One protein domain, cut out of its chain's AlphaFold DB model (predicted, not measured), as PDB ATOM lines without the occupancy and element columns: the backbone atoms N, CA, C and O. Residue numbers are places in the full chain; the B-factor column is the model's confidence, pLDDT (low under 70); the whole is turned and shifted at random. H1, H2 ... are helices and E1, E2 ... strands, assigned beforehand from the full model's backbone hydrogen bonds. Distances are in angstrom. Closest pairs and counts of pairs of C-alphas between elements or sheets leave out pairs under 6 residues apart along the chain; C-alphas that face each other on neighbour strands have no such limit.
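Overview. This is residues 46 to 219 of the 355 residues of an uncharacterized protein of Ustilago bromivora (UniProt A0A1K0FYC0). Little is regular: two twisted antiparallel sheets, E2 E3 E1 E4 and E8 E5 E6 E10, form a crossed, partly face-to-face sandwich, H2 packing on E4 and E5. H1, E1 to E6, H2 and E7 to E10 hold under half of the 174 printed residues, class mixed; E7 and E9 pair parallel. The whole is compact, radius of gyration of the C-alphas 15.1 A, spanning 46 by 37 by 28 A.

Along the chain. H1 is residues 46-50, from C-alpha (36.308, 47.013, 10.522); E1 60-66, 19.9 A long; E2 85-87; E3 90-94; E4 108-113; E5 118-123; E6 134-138; H2 140-149; E7 152-154; E8 165-170; E9 208-210; E10 214-218, ending at (52.703, 30.737, 24.494).

Arrangement. N 64 of E1 and O 110 of E4 are within hydrogen-bond range, 2.9 A. H2 touches E5, closest at C-alphas 119 and 140, 4.0 A. H1 only grazes the sheet E2 E3 E1 E4. In H1 and H2 every O i to N i+4 pair is within hydrogen-bond range.

Size, cuts and confidence. The printed part has no cut; in the long link E8 to E9, residues 197-207 are under pLDDT 70.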
ATOM      1  N   GLN A  46      36.274  47.505  11.905       60.19
ATOM      2  CA  GLN A  46      36.308  47.013  10.522       60.19
ATOM      3  C   GLN A  46      36.253  45.484  10.456       60.19
ATOM      4  O   GLN A  46      35.462  44.924   9.699       60.19
ATOM      5  N   CYS A  47      36.992  44.786  11.326       64.62
ATOM      6  CA  CYS A  47      36.952  43.327  11.324       64.62
ATOM      7  C   CYS A  47      35.623  42.758  11.825       64.62
ATOM      8  O   CYS A  47      35.197  41.699  11.371       64.62
ATOM      9  N   TRP A  48      34.917  43.468  12.707       65.00
ATOM     10  CA  TRP A  48      33.543  43.118  13.058       65.00
ATOM     11  C   TRP A  48      32.605  43.156  11.842       65.00
ATOM     12  O   TRP A  48      31.752  42.279  11.710       65.00
ATOM     13  N   THR A  49      32.753  44.148  10.956       67.69
ATOM     14  CA  THR A  49      31.928  44.259   9.743       67.69
ATOM     15  C   THR A  49      32.328  43.274   8.648       67.69
ATOM     16  O   THR A  49      31.466  42.824   7.899       67.69
ATOM     17  N   GLU A  50      33.606  42.904   8.575       68.62
ATOM     18  CA  GLU A  50      34.165  42.087   7.490       68.62
ATOM     19  C   GLU A  50      34.231  40.589   7.814       68.62
ATOM     20  O   GLU A  50      34.321  39.778   6.896       68.62
ATOM     21  N   PHE A  51      34.102  40.187   9.084       69.69
ATOM     22  CA  PHE A  51      34.180  38.783   9.517       69.69
ATOM     23  C   PHE A  51      33.267  37.830   8.732       69.69
ATOM     24  O   PHE A  51      33.652  36.699   8.439       69.69
ATOM     25  N   ALA A  52      32.054  38.267   8.386       68.31
ATOM     26  CA  ALA A  52      31.106  37.429   7.652       68.31
ATOM     27  C   ALA A  52      31.598  37.078   6.236       68.31
ATOM     28  O   ALA A  52      31.278  36.003   5.728       68.31
ATOM     29  N   SER A  53      32.362  37.974   5.608       73.38
ATOM     30  CA  SER A  53      32.901  37.825   4.252       73.38
ATOM     31  C   SER A  53      34.355  37.353   4.222       73.38
ATOM     32  O   SER A  53      34.747  36.690   3.267       73.38
ATOM     33  N   ASP A  54      35.141  37.663   5.255       67.69
ATOM     34  CA  ASP A  54      36.566  37.342   5.337       67.69
ATOM     35  C   ASP A  54      36.992  36.920   6.759       67.69
ATOM     36  O   ASP A  54      37.710  37.627   7.472       67.69
ATOM     37  N   PRO A  55      36.565  35.728   7.210       62.38
ATOM     38  CA  PRO A  55      36.901  35.236   8.542       62.38
ATOM     39  C   PRO A  55      38.382  34.864   8.696       62.38
ATOM     40  O   PRO A  55      38.834  34.659   9.819       62.38
ATOM     41  N   LYS A  56      39.135  34.742   7.591       66.06
ATOM     42  CA  LYS A  56      40.567  34.416   7.628       66.06
ATOM     43  C   LYS A  56      41.403  35.633   8.004       66.06
ATOM     44  O   LYS A  56      42.315  35.494   8.809       66.06
ATOM     45  N   ASN A  57      41.073  36.802   7.456       66.38
ATOM     46  CA  ASN A  57      41.794  38.039   7.756       66.38
ATOM     47  C   ASN A  57      41.208  38.799   8.957       66.38
ATOM     48  O   ASN A  57      41.846  39.710   9.476       66.38
ATOM     49  N   CYS A  58      40.038  38.380   9.450       66.50
ATOM     50  CA  CYS A  58      39.405  38.922  10.649       66.50
ATOM     51  C   CYS A  58      38.995  37.820  11.640       66.50
ATOM     52  O   CYS A  58      37.800  37.572  11.830       66.50
ATOM     53  N   PRO A  59      39.955  37.145  12.303       72.44
ATOM     54  CA  PRO A  59      39.641  36.098  13.263       72.44
ATOM     55  C   PRO A  59      39.036  36.693  14.536       72.44
ATOM     56  O   PRO A  59      39.749  37.227  15.385       72.44
ATOM     57  N   ILE A  60      37.710  36.601  14.675       77.50
ATOM     58  CA  ILE A  60      36.996  37.083  15.863       77.50
ATOM     59  C   ILE A  60      36.529  35.932  16.749       77.50
ATOM     60  O   ILE A  60      36.048  34.896  16.279       77.50
ATOM     61  N   VAL A  61      36.572  36.168  18.057       84.44
ATOM     62  CA  VAL A  61      35.792  35.414  19.037       84.44
ATOM     63  C   VAL A  61      34.912  36.390  19.800       84.44
ATOM     64  O   VAL A  61      35.386  37.388  20.349       84.44
ATOM     65  N   GLN A  62      33.612  36.104  19.831       88.50
ATOM     66  CA  GLN A  62      32.630  36.889  20.564       88.50
ATOM     67  C   GLN A  62      32.043  36.059  21.702       88.50
ATOM     68  O   GLN A  62      31.513  34.970  21.481       88.50
ATOM     69  N   VAL A  63      32.085  36.609  22.912       92.50
ATOM     70  CA  VAL A  63      31.659  35.934  24.138       92.50
ATOM     71  C   VAL A  63      30.680  36.815  24.904       92.50
ATOM     72  O   VAL A  63      30.870  38.024  25.015       92.50
ATOM     73  N   ALA A  64      29.622  36.212  25.435       93.81
ATOM     74  CA  ALA A  64      28.746  36.824  26.426       93.81
ATOM     75  C   ALA A  64      29.047  36.245  27.809       93.81
ATOM     76  O   ALA A  64      29.144  35.026  27.944       93.81
ATOM     77  N   PHE A  65      29.152  37.108  28.818       94.44
ATOM     78  CA  PHE A  65      29.414  36.713  30.205       94.44
ATOM     79  C   PHE A  65      28.140  36.774  31.049       94.44
ATOM     80  O   PHE A  65      27.264  37.616  30.808       94.44
ATOM     81  N   PHE A  66      28.054  35.883  32.038       95.00
ATOM     82  CA  PHE A  66      26.908  35.737  32.932       95.00
ATOM     83  C   PHE A  66      27.359  35.507  34.378       95.00
ATOM     84  O   PHE A  66      28.363  34.840  34.630       95.00
ATOM     85  N   GLU A  67      26.613  36.068  35.326       93.88
ATOM     86  CA  GLU A  67      26.890  35.968  36.766       93.88
ATOM     87  C   GLU A  67      26.638  34.550  37.290       93.88
ATOM     88  O   GLU A  67      27.394  34.035  38.109       93.88
ATOM     89  N   ASP A  68      25.612  33.892  36.758       92.31
ATOM     90  CA  ASP A  68      25.221  32.537  37.127       92.31
ATOM     91  C   ASP A  68      25.864  31.463  36.231       92.31
ATOM     92  O   ASP A  68      26.597  31.743  35.282       92.31
ATOM     93  N   THR A  69      25.565  30.197  36.519       90.88
ATOM     94  CA  THR A  69      26.004  29.039  35.723       90.88
ATOM     95  C   THR A  69      25.017  28.632  34.623       90.88
ATOM     96  O   THR A  69      25.262  27.660  33.913       90.88
ATOM     97  N   GLN A  70      23.851  29.278  34.533       90.62
ATOM     98  CA  GLN A  70      22.742  28.914  33.633       90.62
ATOM     99  C   GLN A  70      22.616  29.865  32.432       90.62
ATOM    100  O   GLN A  70      21.795  29.649  31.542       90.62
ATOM    101  N   CYS A  71      23.459  30.892  32.378       92.56
ATOM    102  CA  CYS A  71      23.412  31.976  31.418       92.56
ATOM    103  C   CYS A  71      22.072  32.730  31.450       92.56
ATOM    104  O   CYS A  71      21.552  33.107  30.395       92.56
ATOM    105  N   SER A  72      21.504  32.922  32.647       92.44
ATOM    106  CA  SER A  72      20.214  33.604  32.841       92.44
ATOM    107  C   SER A  72      20.363  35.050  33.323       92.44
ATOM    108  O   SER A  72      19.525  35.888  33.004       92.44
ATOM    109  N   GLN A  73      21.469  35.363  34.004       95.00
ATOM    110  CA  GLN A  73      21.806  36.684  34.535       95.00
ATOM    111  C   GLN A  73      23.021  37.259  33.791       95.00
ATOM    112  O   GLN A  73      24.160  36.896  34.093       95.00
ATOM    113  N   PRO A  74      22.810  38.110  32.768       93.62
ATOM    114  CA  PRO A  74      23.893  38.737  32.017       93.62
ATOM    115  C   PRO A  74      24.799  39.571  32.921       93.62
ATOM    116  O   PRO A  74      24.326  40.466  33.616       93.62
ATOM    117  N   LEU A  75      26.110  39.341  32.847       90.94
ATOM    118  CA  LEU A  75      27.080  40.145  33.579       90.94
ATOM    119  C   LEU A  75      27.235  41.507  32.901       90.94
ATOM    120  O   LEU A  75      27.585  41.596  31.720       90.94
ATOM    121  N   GLN A  76      27.031  42.587  33.652       87.38
ATOM    122  CA  GLN A  76      27.296  43.924  33.137       87.38
ATOM    123  C   GLN A  76      28.805  44.179  33.061       87.38
ATOM    124  O   GLN A  76      29.478  44.390  34.081       87.38
ATOM    125  N   LEU A  77      29.312  44.196  31.830       84.00
ATOM    126  CA  LEU A  77      30.708  44.466  31.519       84.00
ATOM    127  C   LEU A  77      30.965  45.973  31.451       84.00
ATOM    128  O   LEU A  77      30.175  46.732  30.890       84.00
ATOM    129  N   ALA A  78      32.102  46.395  31.994       77.38
ATOM    130  CA  ALA A  78      32.601  47.755  31.853       77.38
ATOM    131  C   ALA A  78      33.828  47.740  30.948       77.38
ATOM    132  O   ALA A  78      34.723  46.910  31.108       77.38
ATOM    133  N   LYS A  79      33.879  48.675  30.001       72.00
ATOM    134  CA  LYS A  79      35.042  48.851  29.137       72.00
ATOM    135  C   LYS A  79      36.171  49.479  29.948       72.00
ATOM    136  O   LYS A  79      36.165  50.675  30.204       72.00
ATOM    137  N   THR A  80      37.132  48.660  30.355       71.12
ATOM    138  CA  THR A  80      38.346  49.113  31.054       71.12
ATOM    139  C   THR A  80      39.509  49.367  30.098       71.12
ATOM    140  O   THR A  80      40.463  50.040  30.469       71.12
ATOM    141  N   THR A  81      39.434  48.841  28.873       65.69
ATOM    142  CA  THR A  81      40.442  49.024  27.822       65.69
ATOM    143  C   THR A  81      39.843  49.878  26.700       65.69
ATOM    144  O   THR A  81      38.806  49.479  26.161       65.69
ATOM    145  N   PRO A  82      40.457  51.009  26.294       60.81
ATOM    146  CA  PRO A  82      39.901  51.927  25.289       60.81
ATOM    147  C   PRO A  82      39.575  51.303  23.926       60.81
ATOM    148  O   PRO A  82      38.686  51.797  23.240       60.81
ATOM    149  N   ASN A  83      40.208  50.184  23.573       58.97
ATOM    150  CA  ASN A  83      40.024  49.520  22.279       58.97
ATOM    151  C   ASN A  83      39.132  48.268  22.352       58.97
ATOM    152  O   ASN A  83      38.802  47.693  21.327       58.97
ATOM    153  N   ALA A  84      38.695  47.838  23.542       67.12
ATOM    154  CA  ALA A  84      37.807  46.682  23.642       67.12
ATOM    155  C   ALA A  84      36.409  47.024  23.102       67.12
ATOM    156  O   ALA A  84      35.779  47.996  23.543       67.12
ATOM    157  N   PHE A  85      35.893  46.208  22.182       74.88
ATOM    158  CA  PHE A  85      34.510  46.319  21.736       74.88
ATOM    159  C   PHE A  85      33.589  45.565  22.699       74.88
ATOM    160  O   PHE A  85      33.620  44.333  22.784       74.88
ATOM    161  N   ILE A  86      32.761  46.316  23.429       78.00
ATOM    162  CA  ILE A  86      31.756  45.784  24.352       78.00
ATOM    163  C   ILE A  86      30.394  46.341  23.955       78.00
ATOM    164  O   ILE A  86      30.208  47.556  23.891       78.00
ATOM    165  N   LYS A  87      29.432  45.451  23.704       79.81
ATOM    166  CA  LYS A  87      28.042  45.809  23.394       79.81
ATOM    167  C   LYS A  87      27.105  45.048  24.326       79.81
ATOM    168  O   LYS A  87      26.868  43.854  24.140       79.81
ATOM    169  N   GLY A  88      26.571  45.738  25.333       84.81
ATOM    170  CA  GLY A  88      25.825  45.095  26.418       84.81
ATOM    171  C   GLY A  88      26.742  44.190  27.248       84.81
ATOM    172  O   GLY A  88      27.801  44.628  27.683       84.81
ATOM    173  N   ASN A  89      26.372  42.919  27.426       88.00
ATOM    174  CA  ASN A  89      27.195  41.907  28.107       88.00
ATOM    175  C   ASN A  89      28.119  41.115  27.161       88.00
ATOM    176  O   ASN A  89      28.681  40.091  27.553       88.00
ATOM    177  N   LYS A  90      28.212  41.533  25.894       88.06
ATOM    178  CA  LYS A  90      28.985  40.848  24.856       88.06
ATOM    179  C   LYS A  90      30.308  41.546  24.656       88.06
ATOM    180  O   LYS A  90      30.350  42.773  24.563       88.06
ATOM    181  N   GLN A  91      31.348  40.755  24.475       85.44
ATOM    182  CA  GLN A  91      32.676  41.241  24.191       85.44
ATOM    183  C   GLN A  91      33.307  40.478  23.032       85.44
ATOM    184  O   GLN A  91      33.066  39.286  22.857       85.44
ATOM    185  N   MET A  92      34.093  41.195  22.239       81.81
ATOM    186  CA  MET A  92      34.759  40.676  21.055       81.81
ATOM    187  C   MET A  92      36.260  40.903  21.136       81.81
ATOM    188  O   MET A  92      36.693  41.997  21.503       81.81
ATOM    189  N   LEU A  93      37.021  39.872  20.778       77.50
ATOM    190  CA  LEU A  93      38.477  39.896  20.709       77.50
ATOM    191  C   LEU A  93      38.961  39.309  19.381       77.50
ATOM    192  O   LEU A  93      38.393  38.331  18.888       77.50
ATOM    193  N   PHE A  94      40.039  39.897  18.864       76.19
ATOM    194  CA  PHE A  94      40.834  39.374  17.751       76.19
ATOM    195  C   PHE A  94      41.891  38.420  18.275       76.19
ATOM    196  O   PHE A  94      42.278  38.522  19.443       76.19
ATOM    197  N   GLU A  95      42.371  37.519  17.422       73.88
ATOM    198  CA  GLU A  95      43.478  36.645  17.792       73.88
ATOM    199  C   GLU A  95      44.641  37.447  18.401       73.88
ATOM    200  O   GLU A  95      45.151  38.403  17.825       73.88
ATOM    201  N   GLY A  96      45.039  37.055  19.610       63.66
ATOM    202  CA  GLY A  96      46.134  37.653  20.354       63.66
ATOM    203  C   GLY A  96      45.838  38.960  21.075       63.66
ATOM    204  O   GLY A  96      46.694  39.408  21.837       63.66
ATOM    205  N   ALA A  97      44.633  39.513  20.924       72.94
ATOM    206  CA  ALA A  97      44.178  40.660  21.695       72.94
ATOM    207  C   ALA A  97      43.880  40.281  23.156       72.94
ATOM    208  O   ALA A  97      43.480  39.153  23.464       72.94
ATOM    209  N   VAL A  98      44.032  41.254  24.059       74.94
ATOM    210  CA  VAL A  98      43.755  41.098  25.494       74.94
ATOM    211  C   VAL A  98      42.642  42.037  25.946       74.94
ATOM    212  O   VAL A  98      42.520  43.176  25.495       74.94
ATOM    213  N   ALA A  99      41.813  41.546  26.866       79.19
ATOM    214  CA  ALA A  99      40.660  42.243  27.406       79.19
ATOM    215  C   ALA A  99      40.607  42.227  28.937       79.19
ATOM    216  O   ALA A  99      40.579  41.165  29.552       79.19
ATOM    217  N   HIS A 100      40.456  43.407  29.549       81.94
ATOM    218  CA  HIS A 100      40.449  43.596  31.015       81.94
ATOM    219  C   HIS A 100      39.055  43.724  31.648       81.94
ATOM    220  O   HIS A 100      38.918  43.954  32.846       81.94
ATOM    221  N   SER A 101      37.992  43.606  30.865       79.31
ATOM    222  CA  SER A 101      36.615  43.879  31.305       79.31
ATOM    223  C   SER A 101      35.960  42.753  32.113       79.31
ATOM    224  O   SER A 101      34.830  42.920  32.566       79.31
ATOM    225  N   VAL A 102      36.662  41.633  32.332       81.75
ATOM    226  CA  VAL A 102      36.189  40.463  33.104       81.75
ATOM    227  C   VAL A 102      36.640  40.527  34.572       81.75
ATOM    228  O   VAL A 102      36.480  39.574  35.315       81.75
ATOM    229  N   LYS A 103      37.115  41.685  35.053       81.44
ATOM    230  CA  LYS A 103      37.469  41.945  36.472       81.44
ATOM    231  C   LYS A 103      36.314  41.775  37.478       81.44
ATOM    232  O   LYS A 103      36.464  42.102  38.653       81.44
ATOM    233  N   LYS A 104      35.152  41.302  37.029       85.94
ATOM    234  CA  LYS A 104      34.044  40.851  37.863       85.94
ATOM    235  C   LYS A 104      33.952  39.323  37.764       85.94
ATOM    236  O   LYS A 104      33.983  38.807  36.647       85.94
ATOM    237  N   PRO A 105      33.781  38.608  38.889       90.31
ATOM    238  CA  PRO A 105      33.532  37.173  38.857       90.31
ATOM    239  C   PRO A 105      32.337  36.831  37.954       90.31
ATOM    240  O   PRO A 105      31.336  37.545  37.950       90.31
ATOM    241  N   PHE A 106      32.439  35.729  37.215       93.31
ATOM    242  CA  PHE A 106      31.380  35.208  36.349       93.31
ATOM    243  C   PHE A 106      31.183  33.709  36.600       93.31
ATOM    244  O   PHE A 106      32.132  33.006  36.958       93.31
ATOM    245  N   GLY A 107      29.959  33.217  36.418       92.88
ATOM    246  CA  GLY A 107      29.616  31.803  36.587       92.88
ATOM    247  C   GLY A 107      29.658  31.016  35.278       92.88
ATOM    248  O   GLY A 107      29.942  29.814  35.283       92.88
ATOM    249  N   SER A 108      29.403  31.679  34.148       94.50
ATOM    250  CA  SER A 108      29.381  31.035  32.836       94.50
ATOM    251  C   SER A 108      29.594  32.007  31.677       94.50
ATOM    252  O   SER A 108      29.524  33.231  31.828       94.50
ATOM    253  N   ILE A 109      29.854  31.440  30.496       95.69
ATOM    254  CA  ILE A 109      29.912  32.177  29.234       95.69
ATOM    255  C   ILE A 109      29.046  31.528  28.153       95.69
ATOM    256  O   ILE A 109      28.787  30.325  28.177       95.69
ATOM    257  N   ARG A 110      28.666  32.308  27.137       94.81
ATOM    258  CA  ARG A 110      28.214  31.788  25.835       94.81
ATOM    259  C   ARG A 110      29.139  32.267  24.732       94.81
ATOM    260  O   ARG A 110      29.391  33.464  24.621       94.81
ATOM    261  N   VAL A 111      29.577  31.342  23.884       92.75
ATOM    262  CA  VAL A 111      30.327  31.664  22.663       92.75
ATOM    263  C   VAL A 111      29.324  31.999  21.560       92.75
ATOM    264  O   VAL A 111      28.507  31.164  21.180       92.75
ATOM    265  N   LEU A 112      29.354  33.243  21.084       89.75
ATOM    266  CA  LEU A 112      28.412  33.789  20.100       89.75
ATOM    267  C   LEU A 112      28.962  33.772  18.675       89.75
ATOM    268  O   LEU A 112      28.186  33.703  17.729       89.75
ATOM    269  N   ALA A 113      30.283  33.845  18.538       85.44
ATOM    270  CA  ALA A 113      31.006  33.706  17.284       85.44
ATOM    271  C   ALA A 113      32.417  33.196  17.587       85.44
ATOM    272  O   ALA A 113      32.989  33.546  18.621       85.44
ATOM    273  N   THR A 114      32.966  32.370  16.702       85.88
ATOM    274  CA  THR A 114      34.348  31.886  16.778       85.88
ATOM    275  C   THR A 114      34.832  31.489  15.391       85.88
ATOM    276  O   THR A 114      34.048  30.989  14.578       85.88
ATOM    277  N   VAL A 115      36.128  31.654  15.140       81.88
ATOM    278  CA  VAL A 115      36.825  31.034  14.005       81.88
ATOM    279  C   VAL A 115      37.308  29.627  14.343       81.88
ATOM    280  O   VAL A 115      37.288  29.204  15.503       81.88
ATOM    281  N   ALA A 116      37.705  28.882  13.308       75.50
ATOM    282  CA  ALA A 116      38.422  27.627  13.486       75.50
ATOM    283  C   ALA A 116      39.759  27.876  14.212       75.50
ATOM    284  O   ALA A 116      40.318  28.963  14.129       75.50
ATOM    285  N   ASP A 117      40.229  26.870  14.946       81.81
ATOM    286  CA  ASP A 117      41.560  26.816  15.571       81.81
ATOM    287  C   ASP A 117      41.874  27.860  16.659       81.81
ATOM    288  O   ASP A 117      42.947  27.816  17.250       81.81
ATOM    289  N   THR A 118      40.924  28.727  17.025       84.38
ATOM    290  CA  THR A 118      41.089  29.692  18.124       84.38
ATOM    291  C   THR A 118      40.396  29.232  19.402       84.38
ATOM    292  O   THR A 118      39.206  28.911  19.397       84.38
ATOM    293  N   GLY A 119      41.136  29.237  20.511       90.00
ATOM    294  CA  GLY A 119      40.603  28.993  21.851       90.00
ATOM    295  C   GLY A 119      40.463  30.263  22.693       90.00
ATOM    296  O   GLY A 119      40.830  31.364  22.272       90.00
ATOM    297  N   ILE A 120      39.941  30.095  23.908       93.06
ATOM    298  CA  ILE A 120      39.699  31.178  24.872       93.06
ATOM    299  C   ILE A 120      40.627  30.991  26.073       93.06
ATOM    300  O   ILE A 120      40.641  29.929  26.694       93.06
ATOM    301  N   GLY A 121      41.387  32.028  26.415       92.69
ATOM    302  CA  GLY A 121      42.299  32.056  27.555       92.69
ATOM    303  C   GLY A 121      41.853  33.025  28.647       92.69
ATOM    304  O   GLY A 121      41.299  34.081  28.354       92.69
ATOM    305  N   PHE A 122      42.151  32.690  29.901       93.25
ATOM    306  CA  PHE A 122      41.950  33.539  31.078       93.25
ATOM    307  C   PHE A 122      43.242  33.645  31.891       93.25
ATOM    308  O   PHE A 122      43.910  32.636  32.112       93.25
ATOM    309  N   ALA A 123      43.577  34.834  32.389       91.44
ATOM    310  CA  ALA A 123      44.745  35.050  33.243       91.44
ATOM    311  C   ALA A 123      44.456  36.059  34.365       91.44
ATOM    312  O   ALA A 123      43.457  36.787  34.329       91.44
ATOM    313  N   VAL A 124      45.317  36.094  35.384       91.00
ATOM    314  CA  VAL A 124      45.222  37.083  36.473       91.00
ATOM    315  C   VAL A 124      45.595  38.479  35.971       91.00
ATOM    316  O   VAL A 124      44.968  39.463  36.353       91.00
ATOM    317  N   GLY A 125      46.567  38.569  35.069       86.56
ATOM    318  CA  GLY A 125      46.996  39.804  34.432       86.56
ATOM    319  C   GLY A 125      47.825  39.546  33.180       86.56
ATOM    320  O   GLY A 125      48.188  38.413  32.857       86.56
ATOM    321  N   GLU A 126      48.117  40.624  32.467       81.62
ATOM    322  CA  GLU A 126      49.127  40.601  31.420       81.62
ATOM    323  C   GLU A 126      50.524  40.511  32.036       81.62
ATOM    324  O   GLU A 126      50.772  41.009  33.134       81.62
ATOM    325  N   GLU A 127      51.436  39.875  31.315       75.94
ATOM    326  CA  GLU A 127      52.831  39.730  31.729       75.94
ATOM    327  C   GLU A 127      53.741  40.803  31.100       75.94
ATOM    328  O   GLU A 127      54.867  41.008  31.539       75.94
ATOM    329  N   SER A 128      53.239  41.496  30.077       71.12
ATOM    330  CA  SER A 128      53.785  42.712  29.457       71.12
ATOM    331  C   SER A 128      52.616  43.526  28.890       71.12
ATOM    332  O   SER A 128      51.512  43.000  28.860       71.12
ATOM    333  N   ASP A 129      52.846  44.741  28.390       63.44
ATOM    334  CA  ASP A 129      51.838  45.767  28.045       63.44
ATOM    335  C   ASP A 129      50.596  45.300  27.244       63.44
ATOM    336  O   ASP A 129      49.583  45.996  27.244       63.44
ATOM    337  N   THR A 130      50.651  44.157  26.549       65.06
ATOM    338  CA  THR A 130      49.499  43.540  25.858       65.06
ATOM    339  C   THR A 130      49.556  42.011  25.786       65.06
ATOM    340  O   THR A 130      48.821  41.391  25.014       65.06
ATOM    341  N   VAL A 131      50.444  41.354  26.536       71.81
ATOM    342  CA  VAL A 131      50.766  39.947  26.268       71.81
ATOM    343  C   VAL A 131      50.543  39.066  27.477       71.81
ATOM    344  O   VAL A 131      51.152  39.222  28.534       71.81
ATOM    345  N   VAL A 132      49.701  38.061  27.261       77.56
ATOM    346  CA  VAL A 132      49.416  36.994  28.212       77.56
ATOM    347  C   VAL A 132      50.209  35.762  27.791       77.56
ATOM    348  O   VAL A 132      49.867  35.091  26.818       77.56
ATOM    349  N   GLN A 133      51.291  35.480  28.514       78.50
ATOM    350  CA  GLN A 133      52.140  34.311  28.260       78.50
ATOM    351  C   GLN A 133      51.533  33.033  28.832       78.50
ATOM    352  O   GLN A 133      51.618  31.980  28.214       78.50
ATOM    353  N   ASN A 134      50.907  33.136  30.003       82.50
ATOM    354  CA  ASN A 134      50.363  32.020  30.757       82.50
ATOM    355  C   ASN A 134      48.861  32.212  30.957       82.50
ATOM    356  O   ASN A 134      48.433  33.243  31.470       82.50
ATOM    357  N   MET A 135      48.060  31.222  30.567       87.81
ATOM    358  CA  MET A 135      46.603  31.316  30.656       87.81
ATOM    359  C   MET A 135      45.951  29.976  31.000       87.81
ATOM    360  O   MET A 135      46.450  28.903  30.660       87.81
ATOM    361  N   ALA A 136      44.805  30.050  31.673       91.38
ATOM    362  CA  ALA A 136      43.841  28.970  31.781       91.38
ATOM    363  C   ALA A 136      43.049  28.911  30.470       91.38
ATOM    364  O   ALA A 136      42.346  29.863  30.137       91.38
ATOM    365  N   PHE A 137      43.187  27.827  29.718       91.69
ATOM    366  CA  PHE A 137      42.792  27.777  28.317       91.69
ATOM    367  C   PHE A 137      41.719  26.733  28.031       91.69
ATOM    368  O   PHE A 137      41.809  25.572  28.442       91.69
ATOM    369  N   MET A 138      40.711  27.182  27.294       93.69
ATOM    370  CA  MET A 138      39.691  26.388  26.633       93.69
ATOM    371  C   MET A 138      40.120  26.198  25.179       93.69
ATOM    372  O   MET A 138      40.263  27.179  24.451       93.69
ATOM    373  N   SER A 139      40.318  24.946  24.760       91.56
ATOM    374  CA  SER A 139      40.828  24.625  23.422       91.56
ATOM    375  C   SER A 139      39.923  25.126  22.299       91.56
ATOM    376  O   SER A 139      38.735  25.412  22.500       91.56
ATOM    377  N   ALA A 140      40.466  25.198  21.085       90.25
ATOM    378  CA  ALA A 140      39.698  25.598  19.917       90.25
ATOM    379  C   ALA A 140      38.556  24.617  19.626       90.25
ATOM    380  O   ALA A 140      37.439  25.024  19.296       90.25
ATOM    381  N   ALA A 141      38.799  23.318  19.829       91.12
ATOM    382  CA  ALA A 141      37.780  22.282  19.687       91.12
ATOM    383  C   ALA A 141      36.609  22.486  20.664       91.12
ATOM    384  O   ALA A 141      35.442  22.431  20.267       91.12
ATOM    385  N   GLU A 142      36.912  22.772  21.932       92.75
ATOM    386  CA  GLU A 142      35.904  23.047  22.959       92.75
ATOM    387  C   GLU A 142      35.144  24.350  22.669       92.75
ATOM    388  O   GLU A 142      33.917  24.395  22.778       92.75
ATOM    389  N   THR A 143      35.850  25.390  22.212       92.00
ATOM    390  CA  THR A 143      35.275  26.691  21.826       92.00
ATOM    391  C   THR A 143      34.298  26.541  20.665       92.00
ATOM    392  O   THR A 143      33.150  26.995  20.740       92.00
ATOM    393  N   ARG A 144      34.695  25.807  19.622       89.69
ATOM    394  CA  ARG A 144      33.841  25.505  18.469       89.69
ATOM    395  C   ARG A 144      32.616  24.685  18.858       89.69
ATOM    396  O   ARG A 144      31.516  24.969  18.387       89.69
ATOM    397  N   LYS A 145      32.783  23.693  19.732       90.69
ATOM    398  CA  LYS A 145      31.682  22.856  20.222       90.69
ATOM    399  C   LYS A 145      30.669  23.668  21.031       90.69
ATOM    400  O   LYS A 145      29.468  23.512  20.812       90.69
ATOM    401  N   ALA A 146      31.133  24.553  21.913       90.69
ATOM    402  CA  ALA A 146      30.272  25.462  22.666       90.69
ATOM    403  C   ALA A 146      29.472  26.396  21.745       90.69
ATOM    404  O   ALA A 146      28.261  26.536  21.926       90.69
ATOM    405  N   TYR A 147      30.124  26.966  20.723       89.94
ATOM    406  CA  TYR A 147      29.472  27.800  19.710       89.94
ATOM    407  C   TYR A 147      28.385  27.038  18.939       89.94
ATOM    408  O   TYR A 147      27.235  27.472  18.890       89.94
ATOM    409  N   GLN A 148      28.717  25.866  18.385       89.69
ATOM    410  CA  GLN A 148      27.786  25.064  17.582       89.69
ATOM    411  C   GLN A 148      26.558  24.615  18.377       89.69
ATOM    412  O   GLN A 148      25.444  24.613  17.857       89.69
ATOM    413  N   ARG A 149      26.757  24.250  19.648       88.12
ATOM    414  CA  ARG A 149      25.677  23.824  20.545       88.12
ATOM    415  C   ARG A 149      24.907  24.988  21.159       88.12
ATOM    416  O   ARG A 149      23.872  24.753  21.771       88.12
ATOM    417  N   LYS A 150      25.414  26.220  21.034       87.06
ATOM    418  CA  LYS A 150      24.908  27.412  21.734       87.06
ATOM    419  C   LYS A 150      24.808  27.198  23.254       87.06
ATOM    420  O   LYS A 150      23.933  27.761  23.909       87.06
ATOM    421  N   SER A 151      25.692  26.363  23.806       87.31
ATOM    422  CA  SER A 151      25.631  25.933  25.204       87.31
ATOM    423  C   SER A 151      26.040  27.044  26.163       87.31
ATOM    424  O   SER A 151      26.872  27.895  25.843       87.31
ATOM    425  N   CYS A 152      25.504  26.978  27.379       92.00
ATOM    426  CA  CYS A 152      26.042  27.727  28.500       92.00
ATOM    427  C   CYS A 152      27.286  27.016  29.049       92.00
ATOM    428  O   CYS A 152      27.187  25.882  29.520       92.00
ATOM    429  N   VAL A 153      28.457  27.646  28.957       93.88
ATOM    430  CA  VAL A 153      29.734  27.031  29.333       93.88
ATOM    431  C   VAL A 153      30.107  27.396  30.760       93.88
ATOM    432  O   VAL A 153      30.160  28.574  31.101       93.88
ATOM    433  N   THR A 154      30.413  26.392  31.576       93.62
ATOM    434  CA  THR A 154      30.915  26.563  32.948       93.62
ATOM    435  C   THR A 154      32.348  26.055  33.058       93.62
ATOM    436  O   THR A 154      32.739  25.135  32.337       93.62
ATOM    437  N   PHE A 155      33.121  26.625  33.984       93.44
ATOM    438  CA  PHE A 155      34.530  26.279  34.185       93.44
ATOM    439  C   PHE A 155      34.777  25.797  35.621       93.44
ATOM    440  O   PHE A 155      35.120  26.601  36.489       93.44
ATOM    441  N   PRO A 156      34.611  24.494  35.910       90.88
ATOM    442  CA  PRO A 156      34.662  23.987  37.282       90.88
ATOM    443  C   PRO A 156      36.005  24.209  37.984       90.88
ATOM    444  O   PRO A 156      36.060  24.345  39.205       90.88
ATOM    445  N   ASN A 157      37.092  24.245  37.214       92.12
ATOM    446  CA  ASN A 157      38.436  24.475  37.723       92.12
ATOM    447  C   ASN A 157      38.931  25.911  37.543       92.12
ATOM    448  O   ASN A 157      40.096  26.148  37.827       92.12
ATOM    449  N   LEU A 158      38.105  26.864  37.106       93.06
ATOM    450  CA  LEU A 158      38.500  28.271  37.042       93.06
ATOM    451  C   LEU A 158      38.245  28.960  38.388       93.06
ATOM    452  O   LEU A 158      37.203  28.795  39.025       93.06
ATOM    453  N   ASP A 159      39.194  29.778  38.816       92.94
ATOM    454  CA  ASP A 159      39.004  30.749  39.880       92.94
ATOM    455  C   ASP A 159      38.593  32.100  39.293       92.94
ATOM    456  O   ASP A 159      39.414  32.996  39.107       92.94
ATOM    457  N   ALA A 160      37.302  32.232  38.973       90.38
ATOM    458  CA  ALA A 160      36.747  33.421  38.327       90.38
ATOM    459  C   ALA A 160      36.982  34.720  39.124       90.38
ATOM    460  O   ALA A 160      37.059  35.787  38.528       90.38
ATOM    461  N   GLY A 161      37.148  34.640  40.451       89.94
ATOM    462  CA  GLY A 161      37.471  35.803  41.286       89.94
ATOM    463  C   GLY A 161      38.899  36.321  41.115       89.94
ATOM    464  O   GLY A 161      39.191  37.449  41.500       89.94
ATOM    465  N   ARG A 162      39.788  35.516  40.524       91.69
ATOM    466  CA  ARG A 162      41.176  35.889  40.224       91.69
ATOM    467  C   ARG A 162      41.396  36.264  38.764       91.69
ATOM    468  O   ARG A 162      42.497  36.682  38.427       91.69
ATOM    469  N   VAL A 163      40.398  36.105  37.896       92.19
ATOM    470  CA  VAL A 163      40.517  36.463  36.478       92.19
ATOM    471  C   VAL A 163      40.555  37.984  36.352       92.19
ATOM    472  O   VAL A 163      39.586  38.668  36.673       92.19
ATOM    473  N   GLY A 164      41.678  38.518  35.879       89.00
ATOM    474  CA  GLY A 164      41.813  39.942  35.569       89.00
ATOM    475  C   GLY A 164      41.696  40.231  34.078       89.00
ATOM    476  O   GLY A 164      41.237  41.311  33.700       89.00
ATOM    477  N   VAL A 165      42.069  39.262  33.237       88.94
ATOM    478  CA  VAL A 165      42.034  39.383  31.780       88.94
ATOM    479  C   VAL A 165      41.560  38.103  31.107       88.94
ATOM    480  O   VAL A 165      41.725  36.998  31.628       88.94
ATOM    481  N   TRP A 166      41.013  38.255  29.908       90.69
ATOM    482  CA  TRP A 166      40.822  37.152  28.976       90.69
ATOM    483  C   TRP A 166      41.351  37.525  27.595       90.69
ATOM    484  O   TRP A 166      41.479  38.704  27.260       90.69
ATOM    485  N   SER A 167      41.693  36.511  26.818       86.50
ATOM    486  CA  SER A 167      42.301  36.647  25.498       86.50
ATOM    487  C   SER A 167      41.874  35.499  24.593       86.50
ATOM    488  O   SER A 167      41.297  34.509  25.053       86.50
ATOM    489  N   THR A 168      42.189  35.591  23.307       85.88
ATOM    490  CA  THR A 168      42.021  34.487  22.353       85.88
ATOM    491  C   THR A 168      43.348  34.211  21.659       85.88
ATOM    492  O   THR A 168      44.160  35.120  21.477       85.88
ATOM    493  N   ARG A 169      43.615  32.953  21.315       81.94
ATOM    494  CA  ARG A 169      44.853  32.542  20.632       81.94
ATOM    495  C   ARG A 169      44.591  31.341  19.736       81.94
ATOM    496  O   ARG A 169      43.811  30.464  20.126       81.94
ATOM    497  N   SER A 170      45.269  31.288  18.587       81.88
ATOM    498  CA  SER A 170      45.358  30.057  17.810       81.88
ATOM    499  C   SER A 170      46.041  28.971  18.636       81.88
ATOM    500  O   SER A 170      47.106  29.183  19.221       81.88
ATOM    501  N   GLU A 171      45.421  27.797  18.688       80.19
ATOM    502  CA  GLU A 171      45.915  26.660  19.461       80.19
ATOM    503  C   GLU A 171      47.247  26.126  18.914       80.19
ATOM    504  O   GLU A 171      48.057  25.617  19.687       80.19
ATOM    505  N   SER A 172      47.524  26.309  17.617       76.69
ATOM    506  CA  SER A 172      48.784  25.885  16.986       76.69
ATOM    507  C   SER A 172      50.008  26.676  17.448       76.69
ATOM    508  O   SER A 172      51.132  26.216  17.269       76.69
ATOM    509  N   LEU A 173      49.802  27.852  18.045       72.69
ATOM    510  CA  LEU A 173      50.873  28.690  18.581       72.69
ATOM    511  C   LEU A 173      51.194  28.353  20.042       72.69
ATOM    512  O   LEU A 173      52.131  28.912  20.606       72.69
ATOM    513  N   LEU A 174      50.414  27.482  20.688       74.50
ATOM    514  CA  LEU A 174      50.550  27.191  22.111       74.50
ATOM    515  C   LEU A 174      51.462  25.993  22.362       74.50
ATOM    516  O   LEU A 174      51.344  24.942  21.737       74.50
ATOM    517  N   ASN A 175      52.299  26.121  23.386       69.06
ATOM    518  CA  ASN A 175      53.090  25.020  23.906       69.06
ATOM    519  C   ASN A 175      52.223  24.204  24.872       69.06
ATOM    520  O   ASN A 175      52.068  24.532  26.056       69.06
ATOM    521  N   GLN A 176      51.618  23.135  24.351       59.16
ATOM    522  CA  GLN A 176      50.847  22.191  25.154       59.16
ATOM    523  C   GLN A 176      51.784  21.474  26.138       59.16
ATOM    524  O   GLN A 176      52.731  20.809  25.730       59.16
ATOM    525  N   GLY A 177      51.537  21.621  27.443       55.53
ATOM    526  CA  GLY A 177      52.391  21.051  28.497       55.53
ATOM    527  C   GLY A 177      53.156  22.075  29.341       55.53
ATOM    528  O   GLY A 177      53.804  21.672  30.299       55.53
ATOM    529  N   GLY A 178      53.030  23.378  29.049       51.38
ATOM    530  CA  GLY A 178      53.399  24.444  29.987       51.38
ATOM    531  C   GLY A 178      54.900  24.593  30.229       51.38
ATOM    532  O   GLY A 178      55.299  24.793  31.370       51.38
ATOM    533  N   TYR A 179      55.699  24.543  29.160       53.38
ATOM    534  CA  TYR A 179      57.168  24.657  29.150       53.38
ATOM    535  C   TYR A 179      57.738  25.877  29.915       53.38
ATOM    536  O   TYR A 179      58.933  25.972  30.171       53.38
ATOM    537  N   VAL A 180      56.886  26.839  30.280       57.34
ATOM    538  CA  VAL A 180      57.238  28.092  30.945       57.34
ATOM    539  C   VAL A 180      56.137  28.442  31.910       57.34
ATOM    540  O   VAL A 180      54.980  28.581  31.502       57.34
ATOM    541  N   TRP A 181      56.467  28.606  33.185       65.69
ATOM    542  CA  TRP A 181      55.418  28.647  34.184       65.69
ATOM    543  C   TRP A 181      55.590  29.774  35.188       65.69
ATOM    544  O   TRP A 181      56.407  29.686  36.104       65.69
ATOM    545  N   ASN A 182      54.736  30.792  35.058       69.94
ATOM    546  CA  ASN A 182      54.248  31.554  36.194       69.94
ATOM    547  C   ASN A 182      52.960  30.905  36.738       69.94
ATOM    548  O   ASN A 182      51.868  31.213  36.250       69.94
ATOM    549  N   PRO A 183      53.039  30.056  37.788       68.12
ATOM    550  CA  PRO A 183      51.846  29.458  38.394       68.12
ATOM    551  C   PRO A 183      50.859  30.496  38.895       68.12
ATOM    552  O   PRO A 183      49.671  30.224  39.039       68.12
ATOM    553  N   PHE A 184      51.369  31.676  39.233       77.62
ATOM    554  CA  PHE A 184      50.603  32.690  39.921       77.62
ATOM    555  C   PHE A 184      49.677  33.449  38.974       77.62
ATOM    556  O   PHE A 184      48.693  34.008  39.456       77.62
ATOM    557  N   ASN A 185      49.936  33.418  37.661       85.44
ATOM    558  CA  ASN A 185      49.111  34.103  36.671       85.44
ATOM    559  C   ASN A 185      48.002  33.227  36.063       85.44
ATOM    560  O   ASN A 185      47.129  33.732  35.362       85.44
ATOM    561  N   ILE A 186      47.983  31.925  36.361       88.31
ATOM    562  CA  ILE A 186      46.959  31.013  35.845       88.31
ATOM    563  C   ILE A 186      45.873  30.823  36.909       88.31
ATOM    564  O   ILE A 186      46.130  30.227  37.959       88.31
ATOM    565  N   PRO A 187      44.642  31.306  36.667       90.75
ATOM    566  CA  PRO A 187      43.565  31.272  37.646       90.75
ATOM    567  C   PRO A 187      42.857  29.907  37.653       90.75
ATOM    568  O   PRO A 187      41.642  29.851  37.513       90.75
ATOM    569  N   ILE A 188      43.586  28.791  37.796       87.94
ATOM    570  CA  ILE A 188      42.978  27.454  37.938       87.94
ATOM    571  C   ILE A 188      43.068  26.920  39.367       87.94
ATOM    572  O   ILE A 188      44.074  27.077  40.057       87.94
ATOM    573  N   LYS A 189      42.010  26.238  39.801       86.69
ATOM    574  CA  LYS A 189      41.932  25.484  41.052       86.69
ATOM    575  C   LYS A 189      42.431  24.066  40.794       86.69
ATOM    576  O   LYS A 189      41.857  23.341  39.982       86.69
ATOM    577  N   SER A 190      43.463  23.645  41.518       68.62
ATOM    578  CA  SER A 190      44.033  22.293  41.423       68.62
ATOM    579  C   SER A 190      43.106  21.185  41.953       68.62
ATOM    580  O   SER A 190      43.333  20.015  41.668       68.62
ATOM    581  N   SER A 191      42.057  21.533  42.704       66.19
ATOM    582  CA  SER A 191      41.201  20.601  43.454       66.19
ATOM    583  C   SER A 191      39.815  20.339  42.846       66.19
ATOM    584  O   SER A 191      38.980  19.694  43.484       66.19
ATOM    585  N   ALA A 192      39.524  20.819  41.633       74.94
ATOM    586  CA  ALA A 192      38.200  20.657  41.032       74.94
ATOM    587  C   ALA A 192      37.910  19.186  40.670       74.94
ATOM    588  O   ALA A 192      38.376  18.671  39.653       74.94
ATOM    589  N   ALA A 193      37.100  18.514  41.494       67.38
ATOM    590  CA  ALA A 193      36.835  17.078  41.394       67.38
ATOM    591  C   ALA A 193      36.272  16.632  40.029       67.38
ATOM    592  O   ALA A 193      36.612  15.544  39.567       67.38
ATOM    593  N   GLN A 194      35.474  17.474  39.358       72.81
ATOM    594  CA  GLN A 194      34.917  17.184  38.024       72.81
ATOM    595  C   GLN A 194      35.979  17.148  36.914       72.81
ATOM    596  O   GLN A 194      35.734  16.594  35.844       72.81
ATOM    597  N   CYS A 195      37.158  17.719  37.167       76.88
ATOM    598  CA  CYS A 195      38.273  17.757  36.228       76.88
ATOM    599  C   CYS A 195      39.309  16.653  36.475       76.88
ATOM    600  O   CYS A 195      40.235  16.486  35.679       76.88
ATOM    601  N   ASN A 196      39.126  15.839  37.518       71.06
ATOM    602  CA  ASN A 196      39.960  14.669  37.755       71.06
ATOM    603  C   ASN A 196      39.589  13.545  36.781       71.06
ATOM    604  O   ASN A 196      38.448  13.082  36.743       71.06
ATOM    605  N   LYS A 197      40.580  13.045  36.027       60.28
ATOM    606  CA  LYS A 197      40.397  11.980  35.019       60.28
ATOM    607  C   LYS A 197      39.744  10.707  35.583       60.28
ATOM    608  O   LYS A 197      39.076  10.006  34.828       60.28
ATOM    609  N   HIS A 198      39.889  10.449  36.884       53.28
ATOM    610  CA  HIS A 198      39.330   9.285  37.586       53.28
ATOM    611  C   HIS A 198      37.871   9.449  38.051       53.28
ATOM    612  O   HIS A 198      37.246   8.455  38.395       53.28
ATOM    613  N   ASN A 199      37.308  10.664  38.032       48.69
ATOM    614  CA  ASN A 199      35.966  10.970  38.546       48.69
ATOM    615  C   ASN A 199      35.085  11.657  37.489       48.69
ATOM    616  O   ASN A 199      34.355  12.605  37.775       48.69
ATOM    617  N   LYS A 200      35.119  11.168  36.243       48.16
ATOM    618  CA  LYS A 200      34.257  11.675  35.165       48.16
ATOM    619  C   LYS A 200      32.801  11.213  35.323       48.16
ATOM    620  O   LYS A 200      32.276  10.490  34.483       48.16
ATOM    621  N   ARG A 201      32.105  11.680  36.362       44.56
ATOM    622  CA  ARG A 201      30.651  11.878  36.277       44.56
ATOM    623  C   ARG A 201      30.419  13.287  35.750       44.56
ATOM    624  O   ARG A 201      30.291  14.241  36.511       44.56
ATOM    625  N   VAL A 202      30.426  13.413  34.427       51.91
ATOM    626  CA  VAL A 202      29.987  14.635  33.751       51.91
ATOM    627  C   VAL A 202      28.469  14.688  33.897       51.91
ATOM    628  O   VAL A 202      27.756  13.939  33.235       51.91
ATOM    629  N   VAL A 203      27.967  15.534  34.796       48.06
ATOM    630  CA  VAL A 203      26.536  15.850  34.841       48.06
ATOM    631  C   VAL A 203      26.271  16.851  33.721       48.06
ATOM    632  O   VAL A 203      26.425  18.054  33.887       48.06
ATOM    633  N   THR A 204      25.947  16.339  32.537       48.56
ATOM    634  CA  THR A 204      25.409  17.135  31.431       48.56
ATOM    635  C   THR A 204      23.918  17.339  31.655       48.56
ATOM    636  O   THR A 204      23.129  16.425  31.419       48.56
ATOM    637  N   HIS A 205      23.516  18.539  32.069       52.97
ATOM    638  CA  HIS A 205      22.185  19.033  31.722       52.97
ATOM    639  C   HIS A 205      22.224  19.491  30.259       52.97
ATOM    640  O   HIS A 205      23.240  20.022  29.820       52.97
ATOM    641  N   ALA A 206      21.153  19.258  29.494       56.66
ATOM    642  CA  ALA A 206      21.144  19.442  28.036       56.66
ATOM    643  C   ALA A 206      21.616  20.839  27.565       56.66
ATOM    644  O   ALA A 206      22.206  20.943  26.490       56.66
ATOM    645  N   ASP A 207      21.460  21.869  28.406       66.12
ATOM    646  CA  ASP A 207      21.807  23.263  28.096       66.12
ATOM    647  C   ASP A 207      23.111  23.769  28.752       66.12
ATOM    648  O   ASP A 207      23.587  24.865  28.431       66.12
ATOM    649  N   GLN A 208      23.722  22.977  29.644       76.19
ATOM    650  CA  GLN A 208      24.952  23.329  30.362       76.19
ATOM    651  C   GLN A 208      26.123  22.438  29.954       76.19
ATOM    652  O   GLN A 208      26.046  21.210  29.945       76.19
ATOM    653  N   TYR A 209      27.248  23.079  29.657       83.94
ATOM    654  CA  TYR A 209      28.451  22.430  29.173       83.94
ATOM    655  C   TYR A 209      29.647  22.788  30.053       83.94
ATOM    656  O   TYR A 209      30.137  23.912  30.034       83.94
ATOM    657  N   SER A 210      30.111  21.842  30.864       88.81
ATOM    658  CA  SER A 210      31.279  22.064  31.717       88.81
ATOM    659  C   SER A 210      32.570  21.755  30.973       88.81
ATOM    660  O   SER A 210      32.724  20.670  30.408       88.81
ATOM    661  N   VAL A 211      33.513  22.692  31.025       90.62
ATOM    662  CA  VAL A 211      34.833  22.571  30.408       90.62
ATOM    663  C   VAL A 211      35.905  22.729  31.469       90.62
ATOM    664  O   VAL A 211      35.940  23.711  32.207       90.62
ATOM    665  N   CYS A 212      36.796  21.748  31.534       89.94
ATOM    666  CA  CYS A 212      37.983  21.816  32.368       89.94
ATOM    667  C   CYS A 212      39.097  22.510  31.593       89.94
ATOM    668  O   CYS A 212      39.521  22.024  30.546       89.94
ATOM    669  N   LEU A 213      39.548  23.649  32.112       90.75
ATOM    670  CA  LEU A 213      40.614  24.438  31.511       90.75
ATOM    671  C   LEU A 213      41.970  23.777  31.746       90.75
ATOM    672  O   LEU A 213      42.212  23.221  32.819       90.75
ATOM    673  N   ASN A 214      42.871  23.899  30.781       86.31
ATOM    674  CA  ASN A 214      44.262  23.491  30.943       86.31
ATOM    675  C   ASN A 214      45.145  24.722  31.145       86.31
ATOM    676  O   ASN A 214      44.877  25.778  30.578       86.31
ATOM    677  N   GLY A 215      46.209  24.592  31.933       85.06
ATOM    678  CA  GLY A 215      47.279  25.585  31.917       85.06
ATOM    679  C   GLY A 215      48.072  25.449  30.622       85.06
ATOM    680  O   GLY A 215      48.558  24.359  30.319       85.06
ATOM    681  N   VAL A 216      48.197  26.532  29.862       82.00
ATOM    682  CA  VAL A 216      49.017  26.578  28.644       82.00
ATOM    683  C   VAL A 216      49.926  27.798  28.676       82.00
ATOM    684  O   VAL A 216      49.637  28.790  29.356       82.00
ATOM    685  N   SER A 217      51.022  27.716  27.926       79.38
ATOM    686  CA  SER A 217      51.903  28.848  27.681       79.38
ATOM    687  C   SER A 217      52.062  29.101  26.189       79.38
ATOM    688  O   SER A 217      52.004  28.178  25.374       79.38
ATOM    689  N   TRP A 218      52.273  30.360  25.831       76.06
ATOM    690  CA  TRP A 218      52.703  30.737  24.494       76.06
ATOM    691  C   TRP A 218      54.204  31.025  24.508       76.06
ATOM    692  O   TRP A 218      54.648  31.899  25.239       76.06
ATOM    693  N   GLY A 219      54.977  30.286  23.712       73.50
ATOM    694  CA  GLY A 219      56.431  30.421  23.654       73.50
ATOM    695  C   GLY A 219      57.178  29.971  24.910       73.50
ATOM    696  O   GLY A 219      56.627  29.306  25.795       73.50
TER     697      GLY A 219